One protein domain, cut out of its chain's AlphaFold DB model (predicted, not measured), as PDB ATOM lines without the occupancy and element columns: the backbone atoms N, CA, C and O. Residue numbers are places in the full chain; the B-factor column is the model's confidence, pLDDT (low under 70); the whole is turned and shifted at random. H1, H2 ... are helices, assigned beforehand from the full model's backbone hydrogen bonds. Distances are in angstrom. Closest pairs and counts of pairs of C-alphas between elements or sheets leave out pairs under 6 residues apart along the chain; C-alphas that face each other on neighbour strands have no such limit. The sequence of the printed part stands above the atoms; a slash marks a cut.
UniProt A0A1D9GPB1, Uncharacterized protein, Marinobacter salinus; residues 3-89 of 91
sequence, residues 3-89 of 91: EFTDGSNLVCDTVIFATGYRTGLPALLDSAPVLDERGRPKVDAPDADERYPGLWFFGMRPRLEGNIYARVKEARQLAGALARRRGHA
ATOM      1  N   GLU A   3     200.602 262.839 265.065       96.81
ATOM      2  CA  GLU A   3     199.577 262.548 266.064       96.81
ATOM      3  C   GLU A   3     200.266 262.062 267.341       96.81
ATOM      4  O   GLU A   3     201.121 261.171 267.302       96.81
ATOM      5  N   PHE A   4     199.934 262.685 268.465       97.00
ATOM      6  CA  PHE A   4     200.446 262.298 269.772       97.00
ATOM      7  C   PHE A   4     199.538 261.249 270.419       97.00
ATOM      8  O   PHE A   4     198.377 261.078 270.059       97.00
ATOM      9  N   THR A   5     200.058 260.546 271.424       98.19
ATOM     10  CA  THR A   5     199.315 259.479 272.116       98.19
ATOM     11  C   THR A   5     198.091 259.976 272.892       98.19
ATOM     12  O   THR A   5     197.281 259.160 273.317       98.19
ATOM     13  N   ASP A   6     197.960 261.287 273.107       97.75
ATOM     14  CA  ASP A   6     196.789 261.929 273.716       97.75
ATOM     15  C   ASP A   6     195.714 262.343 272.687       97.75
ATOM     16  O   ASP A   6     194.710 262.952 273.056       97.75
ATOM     17  N   GLY A   7     195.912 262.011 271.405       97.19
ATOM     18  CA  GLY A   7     195.013 262.348 270.299       97.19
ATOM     19  C   GLY A   7     195.170 263.776 269.769       97.19
ATOM     20  O   GLY A   7     194.462 264.167 268.837       97.19
ATOM     21  N   SER A   8     196.082 264.578 270.332       97.56
ATOM     22  CA  SER A   8     196.404 265.896 269.786       97.56
ATOM     23  C   SER A   8     197.236 265.779 268.504       97.56
ATOM     24  O   SER A   8     197.981 264.819 268.297       97.56
ATOM     25  N   ASN A   9     197.104 266.772 267.620       97.69
ATOM     26  CA  ASN A   9     197.767 266.792 266.319       97.69
ATOM     27  C   ASN A   9     198.652 268.028 266.157       97.69
ATOM     28  O   ASN A   9     198.275 269.132 266.550       97.69
ATOM     29  N   LEU A  10     199.798 267.847 265.499       97.12
ATOM     30  CA  LEU A  10     200.719 268.915 265.125       97.12
ATOM     31  C   LEU A  10     201.048 268.847 263.630       97.12
ATOM     32  O   LEU A  10     201.413 267.801 263.085       97.12
ATOM     33  N   VAL A  11     200.937 269.983 262.943       97.50
ATOM     34  CA  VAL A  11     201.404 270.120 261.559       97.50
ATOM     35  C   VAL A  11     202.879 270.508 261.593       97.50
ATOM     36  O   VAL A  11     203.232 271.546 262.142       97.50
ATOM     37  N   CYS A  12     203.728 269.665 261.008       95.56
ATOM     38  CA  CYS A  12     205.154 269.923 260.835       95.56
ATOM     39  C   CYS A  12     205.468 269.928 259.340       95.56
ATOM     40  O   CYS A  12     205.090 268.982 258.645       95.56
ATOM     41  N   ASP A  13     206.219 270.925 258.876       97.12
ATOM     42  CA  ASP A  13     206.744 270.950 257.505       97.12
ATOM     43  C   ASP A  13     207.856 269.914 257.308       97.12
ATOM     44  O   ASP A  13     208.110 269.440 256.203       97.12
ATOM     45  N   THR A  14     208.566 269.564 258.385       96.81
ATOM     46  CA  THR A  14     209.701 268.638 258.352       96.81
ATOM     47  C   THR A  14     209.824 267.873 259.665       96.81
ATOM     48  O   THR A  14     209.576 268.407 260.743       96.81
ATOM     49  N   VAL A  15     210.244 266.610 259.565       95.00
ATOM     50  CA  VAL A  15     210.548 265.731 260.699       95.00
ATOM     51  C   VAL A  15     211.972 265.206 260.538       95.00
ATOM     52  O   VAL A  15     212.314 264.649 259.496       95.00
ATOM     53  N   ILE A  16     212.803 265.367 261.571       96.44
ATOM     54  CA  ILE A  16     214.176 264.848 261.597       96.44
ATOM     55  C   ILE A  16     214.211 263.582 262.452       96.44
ATOM     56  O   ILE A  16     214.029 263.628 263.668       96.44
ATOM     57  N   PHE A  17     214.504 262.446 261.824       96.62
ATOM     58  CA  PHE A  17     214.673 261.171 262.516       96.62
ATOM     59  C   PHE A  17     216.093 261.050 263.082       96.62
ATOM     60  O   PHE A  17     216.976 260.442 262.484       96.62
ATOM     61  N   ALA A  18     216.318 261.622 264.266       95.56
ATOM     62  CA  ALA A  18     217.578 261.514 265.012       95.56
ATOM     63  C   ALA A  18     217.634 260.254 265.907       95.56
ATOM     64  O   ALA A  18     218.203 260.265 266.996       95.56
ATOM     65  N   THR A  19     217.033 259.150 265.463       95.12
ATOM     66  CA  THR A  19     216.845 257.914 266.250       95.12
ATOM     67  C   THR A  19     218.091 257.023 266.327       95.12
ATOM     68  O   THR A  19     218.035 255.909 266.848       95.12
ATOM     69  N   GLY A  20     219.226 257.498 265.808       91.12
ATOM     70  CA  GLY A  20     220.472 256.741 265.712       91.12
ATOM     71  C   GLY A  20     220.467 255.696 264.591       91.12
ATOM     72  O   GLY A  20     219.548 255.627 263.777       91.12
ATOM     73  N   TYR A  21     221.519 254.874 264.562       89.25
ATOM     74  CA  TYR A  21     221.751 253.857 263.534       89.25
ATOM     75  C   TYR A  21     221.949 252.467 264.151       89.25
ATOM     76  O   TYR A  21     222.402 252.326 265.291       89.25
ATOM     77  N   ARG A  22     221.644 251.426 263.372       90.00
ATOM     78  CA  ARG A  22     222.096 250.049 263.631       90.00
ATOM     79  C   ARG A  22     223.468 249.833 262.985       90.00
ATOM     80  O   ARG A  22     223.829 250.538 262.051       90.00
ATOM     81  N   THR A  23     224.217 248.838 263.458       91.94
ATOM     82  CA  THR A  23     225.564 248.526 262.942       91.94
ATOM     83  C   THR A  23     225.558 247.930 261.531       91.94
ATOM     84  O   THR A  23     226.577 247.983 260.856       91.94
ATOM     85  N   GLY A  24     224.458 247.297 261.099       92.00
ATOM     86  CA  GLY A  24     224.376 246.555 259.829       92.00
ATOM     87  C   GLY A  24     225.165 245.235 259.808       92.00
ATOM     88  O   GLY A  24     224.946 244.399 258.936       92.00
ATOM     89  N   LEU A  25     226.024 245.006 260.805       93.75
ATOM     90  CA  LEU A  25     226.879 243.825 260.914       93.75
ATOM     91  C   LEU A  25     226.124 242.489 260.949       93.75
ATOM     92  O   LEU A  25     226.614 241.565 260.309       93.75
ATOM     93  N   PRO A  26     224.958 242.345 261.618       93.25
ATOM     94  CA  PRO A  26     224.245 241.068 261.621       93.25
ATOM     95  C   PRO A  26     223.881 240.571 260.219       93.25
ATOM     96  O   PRO A  26     223.997 239.382 259.955       93.25
ATOM     97  N   ALA A  27     223.499 241.488 259.322       91.69
ATOM     98  CA  ALA A  27     223.177 241.162 257.934       91.69
ATOM     99  C   ALA A  27     224.434 240.869 257.102       91.69
ATOM    100  O   ALA A  27     224.410 239.998 256.242       91.69
ATOM    101  N   LEU A  28     225.538 241.577 257.363       93.12
ATOM    102  CA  LEU A  28     226.805 241.373 256.655       93.12
ATOM    103  C   LEU A  28     227.503 240.059 257.043       93.12
ATOM    104  O   LEU A  28     228.183 239.460 256.219       93.12
ATOM    105  N   LEU A  29     227.376 239.648 258.305       91.25
ATOM    106  CA  LEU A  29     228.118 238.527 258.889       91.25
ATOM    107  C   LEU A  29     227.259 237.281 259.126       91.25
ATOM    108  O   LEU A  29     227.725 236.364 259.796       91.25
ATOM    109  N   ASP A  30     226.016 237.274 258.642       85.25
ATOM    110  CA  ASP A  30     225.052 236.179 258.808       85.25
ATOM    111  C   ASP A  30     224.978 235.649 260.254       85.25
ATOM    112  O   ASP A  30     225.121 234.466 260.545       85.25
ATOM    113  N   SER A  31     224.820 236.573 261.207       72.50
ATOM    114  CA  SER A  31     224.737 236.262 262.645       72.50
ATOM    115  C   SER A  31     225.946 235.517 263.239       72.50
ATOM    116  O   SER A  31     225.810 234.841 264.261       72.50
ATOM    117  N   ALA A  32     227.144 235.672 262.658       81.69
ATOM    118  CA  ALA A  32     228.373 235.125 263.229       81.69
ATOM    119  C   ALA A  32     228.500 235.460 264.735       81.69
ATOM    120  O   ALA A  32     228.241 236.599 265.148       81.69
ATOM    121  N   PRO A  33     228.971 234.522 265.580       90.38
ATOM    122  CA  PRO A  33     228.959 234.655 267.044       90.38
ATOM    123  C   PRO A  33     229.979 235.679 267.581       90.38
ATOM    124  O   PRO A  33     230.227 235.745 268.786       90.38
ATOM    125  N   VAL A  34     230.561 236.491 266.699       93.50
ATOM    126  CA  VAL A  34     231.433 237.638 266.984       93.50
ATOM    127  C   VAL A  34     230.655 238.890 267.401       93.50
ATOM    128  O   VAL A  34     231.253 239.838 267.915       93.50
ATOM    129  N   LEU A  35     229.330 238.895 267.212       93.88
ATOM    130  CA  LEU A  35     228.438 239.983 267.614       93.88
ATOM    131  C   LEU A  35     227.681 239.650 268.907       93.88
ATOM    132  O   LEU A  35     227.382 238.488 269.187       93.88
ATOM    133  N   ASP A  36     227.390 240.673 269.709       92.12
ATOM    134  CA  ASP A  36     226.467 240.607 270.841       92.12
ATOM    135  C   ASP A  36     224.997 240.601 270.379       92.12
ATOM    136  O   ASP A  36     224.687 240.769 269.198       92.12
ATOM    137  N   GLU A  37     224.071 240.443 271.325       91.44
ATOM    138  CA  GLU A  37     222.620 240.411 271.068       91.44
ATOM    139  C   GLU A  37     222.078 241.706 270.437       91.44
ATOM    140  O   GLU A  37     220.997 241.724 269.851       91.44
ATOM    141  N   ARG A  38     222.824 242.810 270.535       91.06
ATOM    142  CA  ARG A  38     222.482 244.102 269.926       91.06
ATOM    143  C   ARG A  38     223.115 244.278 268.545       91.06
ATOM    144  O   ARG A  38     222.984 245.355 267.954       91.06
ATOM    145  N   GLY A  39     223.791 243.253 268.027       92.44
ATOM    146  CA  GLY A  39     224.487 243.277 266.744       92.44
ATOM    147  C   GLY A  39     225.780 244.089 266.764       92.44
ATOM    148  O   GLY A  39     226.232 244.541 265.709       92.44
ATOM    149  N   ARG A  40     226.366 244.340 267.939       93.44
ATOM    150  CA  ARG A  40     227.640 245.055 268.081       93.44
ATOM    151  C   ARG A  40     228.787 244.060 268.207       93.44
ATOM    152  O   ARG A  40     228.585 242.981 268.753       93.44
ATOM    153  N   PRO A  41     230.002 244.409 267.769       94.38
ATOM    154  CA  PRO A  41     231.168 243.569 268.003       94.38
ATOM    155  C   PRO A  41     231.369 243.284 269.489       94.38
ATOM    156  O   PRO A  41     231.245 244.193 270.316       94.38
ATOM    157  N   LYS A  42     231.721 242.041 269.830       93.62
ATOM    158  CA  LYS A  42     232.128 241.673 271.197       93.62
ATOM    159  C   LYS A  42     233.496 242.259 271.554       93.62
ATOM    160  O   LYS A  42     233.683 242.736 272.672       93.62
ATOM    161  N   VAL A  43     234.406 242.291 270.582       93.25
ATOM    162  CA  VAL A  43     235.769 242.827 270.699       93.25
ATOM    163  C   VAL A  43     235.952 243.950 269.678       93.25
ATOM    164  O   VAL A  43     235.533 243.802 268.530       93.25
ATOM    165  N   ASP A  44     236.566 245.057 270.096       91.62
ATOM    166  CA  ASP A  44     236.906 246.179 269.215       91.62
ATOM    167  C   ASP A  44     238.401 246.193 268.904       91.62
ATOM    168  O   ASP A  44     239.226 245.784 269.720       91.62
ATOM    169  N   ALA A  45     238.752 246.776 267.759       91.69
ATOM    170  CA  ALA A  45     240.130 247.126 267.458       91.69
ATOM    171  C   ALA A  45     240.734 248.026 268.566       91.69
ATOM    172  O   ALA A  45     240.051 248.913 269.085       91.69
ATOM    173  N   PRO A  46     242.030 247.864 268.894       91.75
ATOM    174  CA  PRO A  46     243.028 247.055 268.185       91.75
ATOM    175  C   PRO A  46     243.021 245.557 268.527       91.75
ATOM    176  O   PRO A  46     243.769 244.803 267.899       91.75
ATOM    177  N   ASP A  47     242.206 245.133 269.489       90.25
ATOM    178  CA  ASP A  47     242.126 243.739 269.908       90.25
ATOM    179  C   ASP A  47     241.363 242.897 268.873       90.25
ATOM    180  O   ASP A  47     240.613 243.408 268.034       90.25
ATOM    181  N   ALA A  48     241.586 241.584 268.903       89.94
ATOM    182  CA  ALA A  48     240.888 240.619 268.061       89.94
ATOM    183  C   ALA A  48     240.522 239.377 268.866       89.94
ATOM    184  O   ALA A  48     241.243 238.980 269.778       89.94
ATOM    185  N   ASP A  49     239.416 238.744 268.486       90.62
ATOM    186  CA  ASP A  49     239.058 237.427 268.998       90.62
ATOM    187  C   ASP A  49     239.972 236.377 268.353       90.62
ATOM    188  O   ASP A  49     239.999 236.228 267.129       90.62
ATOM    189  N   GLU A  50     240.732 235.645 269.167       88.81
ATOM    190  CA  GLU A  50     241.676 234.628 268.688       88.81
ATOM    191  C   GLU A  50     240.993 233.499 267.909       88.81
ATOM    192  O   GLU A  50     241.622 232.892 267.042       88.81
ATOM    193  N   ARG A  51     239.698 233.257 268.156       90.44
ATOM    194  CA  ARG A  51     238.892 232.262 267.428       90.44
ATOM    195  C   ARG A  51     238.577 232.691 265.993       90.44
ATOM    196  O   ARG A  51     238.229 231.844 265.179       90.44
ATOM    197  N   TYR A  52     238.710 233.983 265.683       90.88
ATOM    198  CA  TYR A  52     238.452 234.569 264.365       90.88
ATOM    199  C   TYR A  52     239.688 235.333 263.872       90.88
ATOM    200  O   TYR A  52     239.660 236.561 263.723       90.88
ATOM    201  N   PRO A  53     240.810 234.629 263.631       87.69
ATOM    202  CA  PRO A  53     242.033 235.269 263.177       87.69
ATOM    203  C   PRO A  53     241.798 235.953 261.827       87.69
ATOM    204  O   PRO A  53     241.215 235.376 260.914       87.69
ATOM    205  N   GLY A  54     242.271 237.191 261.692       89.31
ATOM    206  CA  GLY A  54     242.090 237.970 260.465       89.31
ATOM    207  C   GLY A  54     240.882 238.914 260.477       89.31
ATOM    208  O   GLY A  54     240.743 239.703 259.546       89.31
ATOM    209  N   LEU A  55     240.048 238.885 261.524       92.19
ATOM    210  CA  LEU A  55     238.903 239.781 261.677       92.19
ATOM    211  C   LEU A  55     239.158 240.844 262.755       92.19
ATOM    212  O   LEU A  55     239.541 240.528 263.880       92.19
ATOM    213  N   TRP A  56     238.875 242.105 262.421       94.06
ATOM    214  CA  TRP A  56     238.891 243.233 263.355       94.06
ATOM    215  C   TRP A  56     237.677 244.124 263.132       94.06
ATOM    216  O   TRP A  56     237.254 244.342 261.996       94.06
ATOM    217  N   PHE A  57     237.171 244.708 264.215       94.94
ATOM    218  CA  PHE A  57     236.081 245.674 264.170       94.94
ATOM    219  C   PHE A  57     236.588 247.065 264.533       94.94
ATOM    220  O   PHE A  57     236.863 247.363 265.692       94.94
ATOM    221  N   PHE A  58     236.721 247.925 263.529       94.56
ATOM    222  CA  PHE A  58     237.220 249.288 263.680       94.56
ATOM    223  C   PHE A  58     236.071 250.298 263.657       94.56
ATOM    224  O   PHE A  58     235.185 250.207 262.811       94.56
ATOM    225  N   GLY A  59     236.078 251.272 264.569       91.81
ATOM    226  CA  GLY A  59     235.096 252.359 264.567       91.81
ATOM    227  C   GLY A  59     233.648 251.984 264.879       91.81
ATOM    228  O   GLY A  59     232.765 252.824 264.720       91.81
ATOM    229  N   MET A  60     233.395 250.768 265.361       91.75
ATOM    230  CA  MET A  60     232.041 250.257 265.598       91.75
ATOM    231  C   MET A  60     231.436 250.679 266.943       91.75
ATOM    232  O   MET A  60     230.241 250.468 267.169       91.75
ATOM    233  N   ARG A  61     232.226 251.298 267.835       86.44
ATOM    234  CA  ARG A  61     231.735 251.840 269.109       86.44
ATOM    235  C   ARG A  61     231.930 253.357 269.221       86.44
ATOM    236  O   ARG A  61     233.029 253.863 268.946       86.44
ATOM    237  N   PRO A  62     230.879 254.081 269.660       87.44
ATOM    238  CA  PRO A  62     230.956 255.514 269.887       87.44
ATOM    239  C   PRO A  62     231.916 255.836 271.034       87.44
ATOM    240  O   PRO A  62     232.018 255.087 272.005       87.44
ATOM    241  N   ARG A  63     232.621 256.965 270.924       88.75
ATOM    242  CA  ARG A  63     233.599 257.425 271.920       88.75
ATOM    243  C   ARG A  63     233.228 258.819 272.413       88.75
ATOM    244  O   ARG A  63     232.875 259.675 271.603       88.75
ATOM    245  N   LEU A  64     233.318 259.030 273.729       89.56
ATOM    246  CA  LEU A  64     232.956 260.297 274.384       89.56
ATOM    247  C   LEU A  64     233.831 261.468 273.921       89.56
ATOM    248  O   LEU A  64     233.334 262.565 273.725       89.56
ATOM    249  N   GLU A  65     235.113 261.211 273.665       90.56
ATOM    250  CA  GLU A  65     236.084 262.176 273.124       90.56
ATOM    251  C   GLU A  65     235.828 262.580 271.653       90.56
ATOM    252  O   GLU A  65     236.612 263.319 271.063       90.56
ATOM    253  N   GLY A  66     234.737 262.097 271.049       91.62
ATOM    254  CA  GLY A  66     234.391 262.314 269.651       91.62
ATOM    255  C   GLY A  66     234.923 261.204 268.750       91.62
ATOM    256  O   GLY A  66     236.081 260.794 268.822       91.62
ATOM    257  N   ASN A  67     234.061 260.708 267.858       89.62
ATOM    258  CA  ASN A  67     234.396 259.553 267.029       89.62
ATOM    259  C   ASN A  67     235.591 259.816 266.113       89.62
ATOM    260  O   ASN A  67     236.505 259.004 266.092       89.62
ATOM    261  N   ILE A  68     235.621 260.947 265.408       91.25
ATOM    262  CA  ILE A  68     236.690 261.257 264.447       91.25
ATOM    263  C   ILE A  68     238.057 261.294 265.143       91.25
ATOM    264  O   ILE A  68     238.996 260.647 264.685       91.25
ATOM    265  N   TYR A  69     238.152 261.987 266.280       93.38
ATOM    266  CA  TYR A  69     239.390 262.073 267.052       93.38
ATOM    267  C   TYR A  69     239.836 260.696 267.565       93.38
ATOM    268  O   TYR A  69     240.977 260.285 267.341       93.38
ATOM    269  N   ALA A  70     238.916 259.935 268.168       92.88
ATOM    270  CA  ALA A  70     239.220 258.610 268.700       92.88
ATOM    271  C   ALA A  70     239.699 257.624 267.616       92.88
ATOM    272  O   ALA A  70     240.602 256.819 267.865       92.88
ATOM    273  N   ARG A  71     239.143 257.707 266.396       93.88
ATOM    274  CA  ARG A  71     239.521 256.832 265.270       93.88
ATOM    275  C   ARG A  71     240.984 256.980 264.871       93.88
ATOM    276  O   ARG A  71     241.599 255.986 264.499       93.88
ATOM    277  N   VAL A  72     241.572 258.172 264.987       94.06
ATOM    278  CA  VAL A  72     242.991 258.387 264.648       94.06
ATOM    279  C   VAL A  72     243.901 257.548 265.546       94.06
ATOM    280  O   VAL A  72     244.823 256.885 265.065       94.06
ATOM    281  N   LYS A  73     243.642 257.551 266.858       91.75
ATOM    282  CA  LYS A  73     244.414 256.761 267.825       91.75
ATOM    283  C   LYS A  73     244.188 255.263 267.623       91.75
ATOM    284  O   LYS A  73     245.159 254.510 267.555       91.75
ATOM    285  N   GLU A  74     242.931 254.852 267.485       93.44
ATOM    286  CA  GLU A  74     242.539 253.452 267.274       93.44
ATOM    287  C   GLU A  74     243.183 252.876 265.998       93.44
ATOM    288  O   GLU A  74     243.726 251.773 266.023       93.44
ATOM    289  N   ALA A  75     243.239 253.656 264.910       95.19
ATOM    290  CA  ALA A  75     243.834 253.230 263.644       95.19
ATOM    291  C   ALA A  75     245.340 252.982 263.776       95.19
ATOM    292  O   ALA A  75     245.847 251.975 263.285       95.19
ATOM    293  N   ARG A  76     246.062 253.864 264.480       95.31
ATOM    294  CA  ARG A  76     247.503 253.690 264.740       95.31
ATOM    295  C   ARG A  76     247.776 252.444 265.577       95.31
ATOM    296  O   ARG A  76     248.712 251.703 265.286       95.31
ATOM    297  N   GLN A  77     246.957 252.206 266.600       94.31
ATOM    298  CA  GLN A  77     247.087 251.025 267.449       94.31
ATOM    299  C   GLN A  77     246.829 249.738 266.658       94.31
ATOM    300  O   GLN A  77     247.644 248.816 266.725       94.31
ATOM    301  N   LEU A  78     245.752 249.704 265.865       94.88
ATOM    302  CA  LEU A  78     245.409 248.557 265.025       94.88
ATOM    303  C   LEU A  78     246.495 248.291 263.976       94.88
ATOM    304  O   LEU A  78     246.965 247.163 263.856       94.88
ATOM    305  N   ALA A  79     246.957 249.323 263.266       95.25
ATOM    306  CA  ALA A  79     248.028 249.192 262.280       95.25
ATOM    307  C   ALA A  79     249.317 248.634 262.906       95.25
ATOM    308  O   ALA A  79     249.938 247.727 262.349       95.25
ATOM    309  N   GLY A  80     249.689 249.113 264.099       94.19
ATOM    310  CA  GLY A  80     250.826 248.581 264.847       94.19
ATOM    311  C   GLY A  80     250.643 247.113 265.251       94.19
ATOM    312  O   GLY A  80     251.588 246.329 265.150       94.19
ATOM    313  N   ALA A  81     249.440 246.717 265.679       90.75
ATOM    314  CA  ALA A  81     249.126 245.325 266.004       90.75
ATOM    315  C   ALA A  81     249.231 244.410 264.772       90.75
ATOM    316  O   ALA A  81     249.867 243.356 264.836       90.75
ATOM    317  N   LEU A  82     248.694 244.850 263.631       91.56
ATOM    318  CA  LEU A  82     248.770 244.130 262.359       91.56
ATOM    319  C   LEU A  82     250.212 243.968 261.866       91.56
ATOM    320  O   LEU A  82     250.595 242.881 261.434       91.56
ATOM    321  N   ALA A  83     251.029 245.021 261.962       92.81
ATOM    322  CA  ALA A  83     252.435 244.978 261.566       92.81
ATOM    323  C   ALA A  83     253.238 243.965 262.400       92.81
ATOM    324  O   ALA A  83     253.970 243.149 261.840       92.81
ATOM    325  N   ARG A  84     253.051 243.949 263.728       88.31
ATOM    326  CA  ARG A  84     253.708 242.968 264.613       88.31
ATOM    327  C   ARG A  84     253.302 241.530 264.292       88.31
ATOM    328  O   ARG A  84     254.153 240.645 264.309       88.31
ATOM    329  N   ARG A  85     252.023 241.306 263.972       82.75
ATOM    330  CA  ARG A  85     251.494 239.977 263.630       82.75
ATOM    331  C   ARG A  85     252.023 239.476 262.285       82.75
ATOM    332  O   ARG A  85     252.405 238.317 262.187       82.75
ATOM    333  N   ARG A  86     252.125 240.356 261.282       77.44
ATOM    334  CA  ARG A  86     252.778 240.051 259.994       77.44
ATOM    335  C   ARG A  86     254.258 239.706 260.147       77.44
ATOM    336  O   ARG A  86     254.736 238.848 259.428       77.44
ATOM    337  N   GLY A  87     254.963 240.327 261.091       65.00
ATOM    338  CA  GLY A  87     256.354 239.971 261.388       65.00
ATOM    339  C   GLY A  87     256.531 238.604 262.066       65.00
ATOM    340  O   GLY A  87     257.611 238.037 261.983       65.00
ATOM    341  N   HIS A  88     255.489 238.074 262.725       56.38
ATOM    342  CA  HIS A  88     255.493 236.735 263.342       56.38
ATOM    343  C   HIS A  88     254.994 235.633 262.399       56.38
ATOM    344  O   HIS A  88     255.344 234.471 262.579       56.38
ATOM    345  N   ALA A  89     254.190 235.984 261.395       57.31
ATOM    346  CA  ALA A  89     253.893 235.122 260.259       57.31
ATOM    347  C   ALA A  89     255.020 235.275 259.221       57.31
ATOM    348  O   ALA A  89     254.868 235.985 258.229       57.31
TER     349      ALA A  89
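Overview. This is residues 3 to 89 of the 91 residues of an uncharacterized protein of Marinobacter salinus (UniProt A0A1D9GPB1). There is little regular structure here: one long helix, H2, runs alongside a winding stretch of loops, residues 29 to 66, with the tiny helix H1 before it. A long tail, residues 4 to 10 and 12 to 21, sticks out and makes much of the length. The printed part has 87 residues, 26 of them in H1 and H2, in that order; the class is all helix, with no named strand. The whole is extended, with a radius of gyration of the C-alphas of 19.2 A and spans of 66 by 30 by 17 A.

Arrangement. Look first at H2, residues 67 to 88, which has a kink of 25 degrees near residue 74. In it, 16 of 18 O i to N i+4 pairs are within hydrogen-bond range. H1, residues 25 to 28, is too short for such a pair. H1 and H2 are apart.

Along the chain. Find C-alpha 67 at (234.396, 259.553, 267.029); from there H2 runs 31.3 A to C-alpha 88 at (255.493, 236.735, 263.342). H1 begins at C-alpha 25, (226.879, 243.825, 260.914), and measures 4.9 A.

Size, cuts and confidence. The C-alphas of Ser 8 and His 88 are the two farthest apart, at 66.2 A. The link from H1 to H2 is long, 38 residues, and the printed part has no cut. Residues 83 to 89, of which 83 to 88 belong to H2, stand free. Confidence is under 70 at residues 87 to 89.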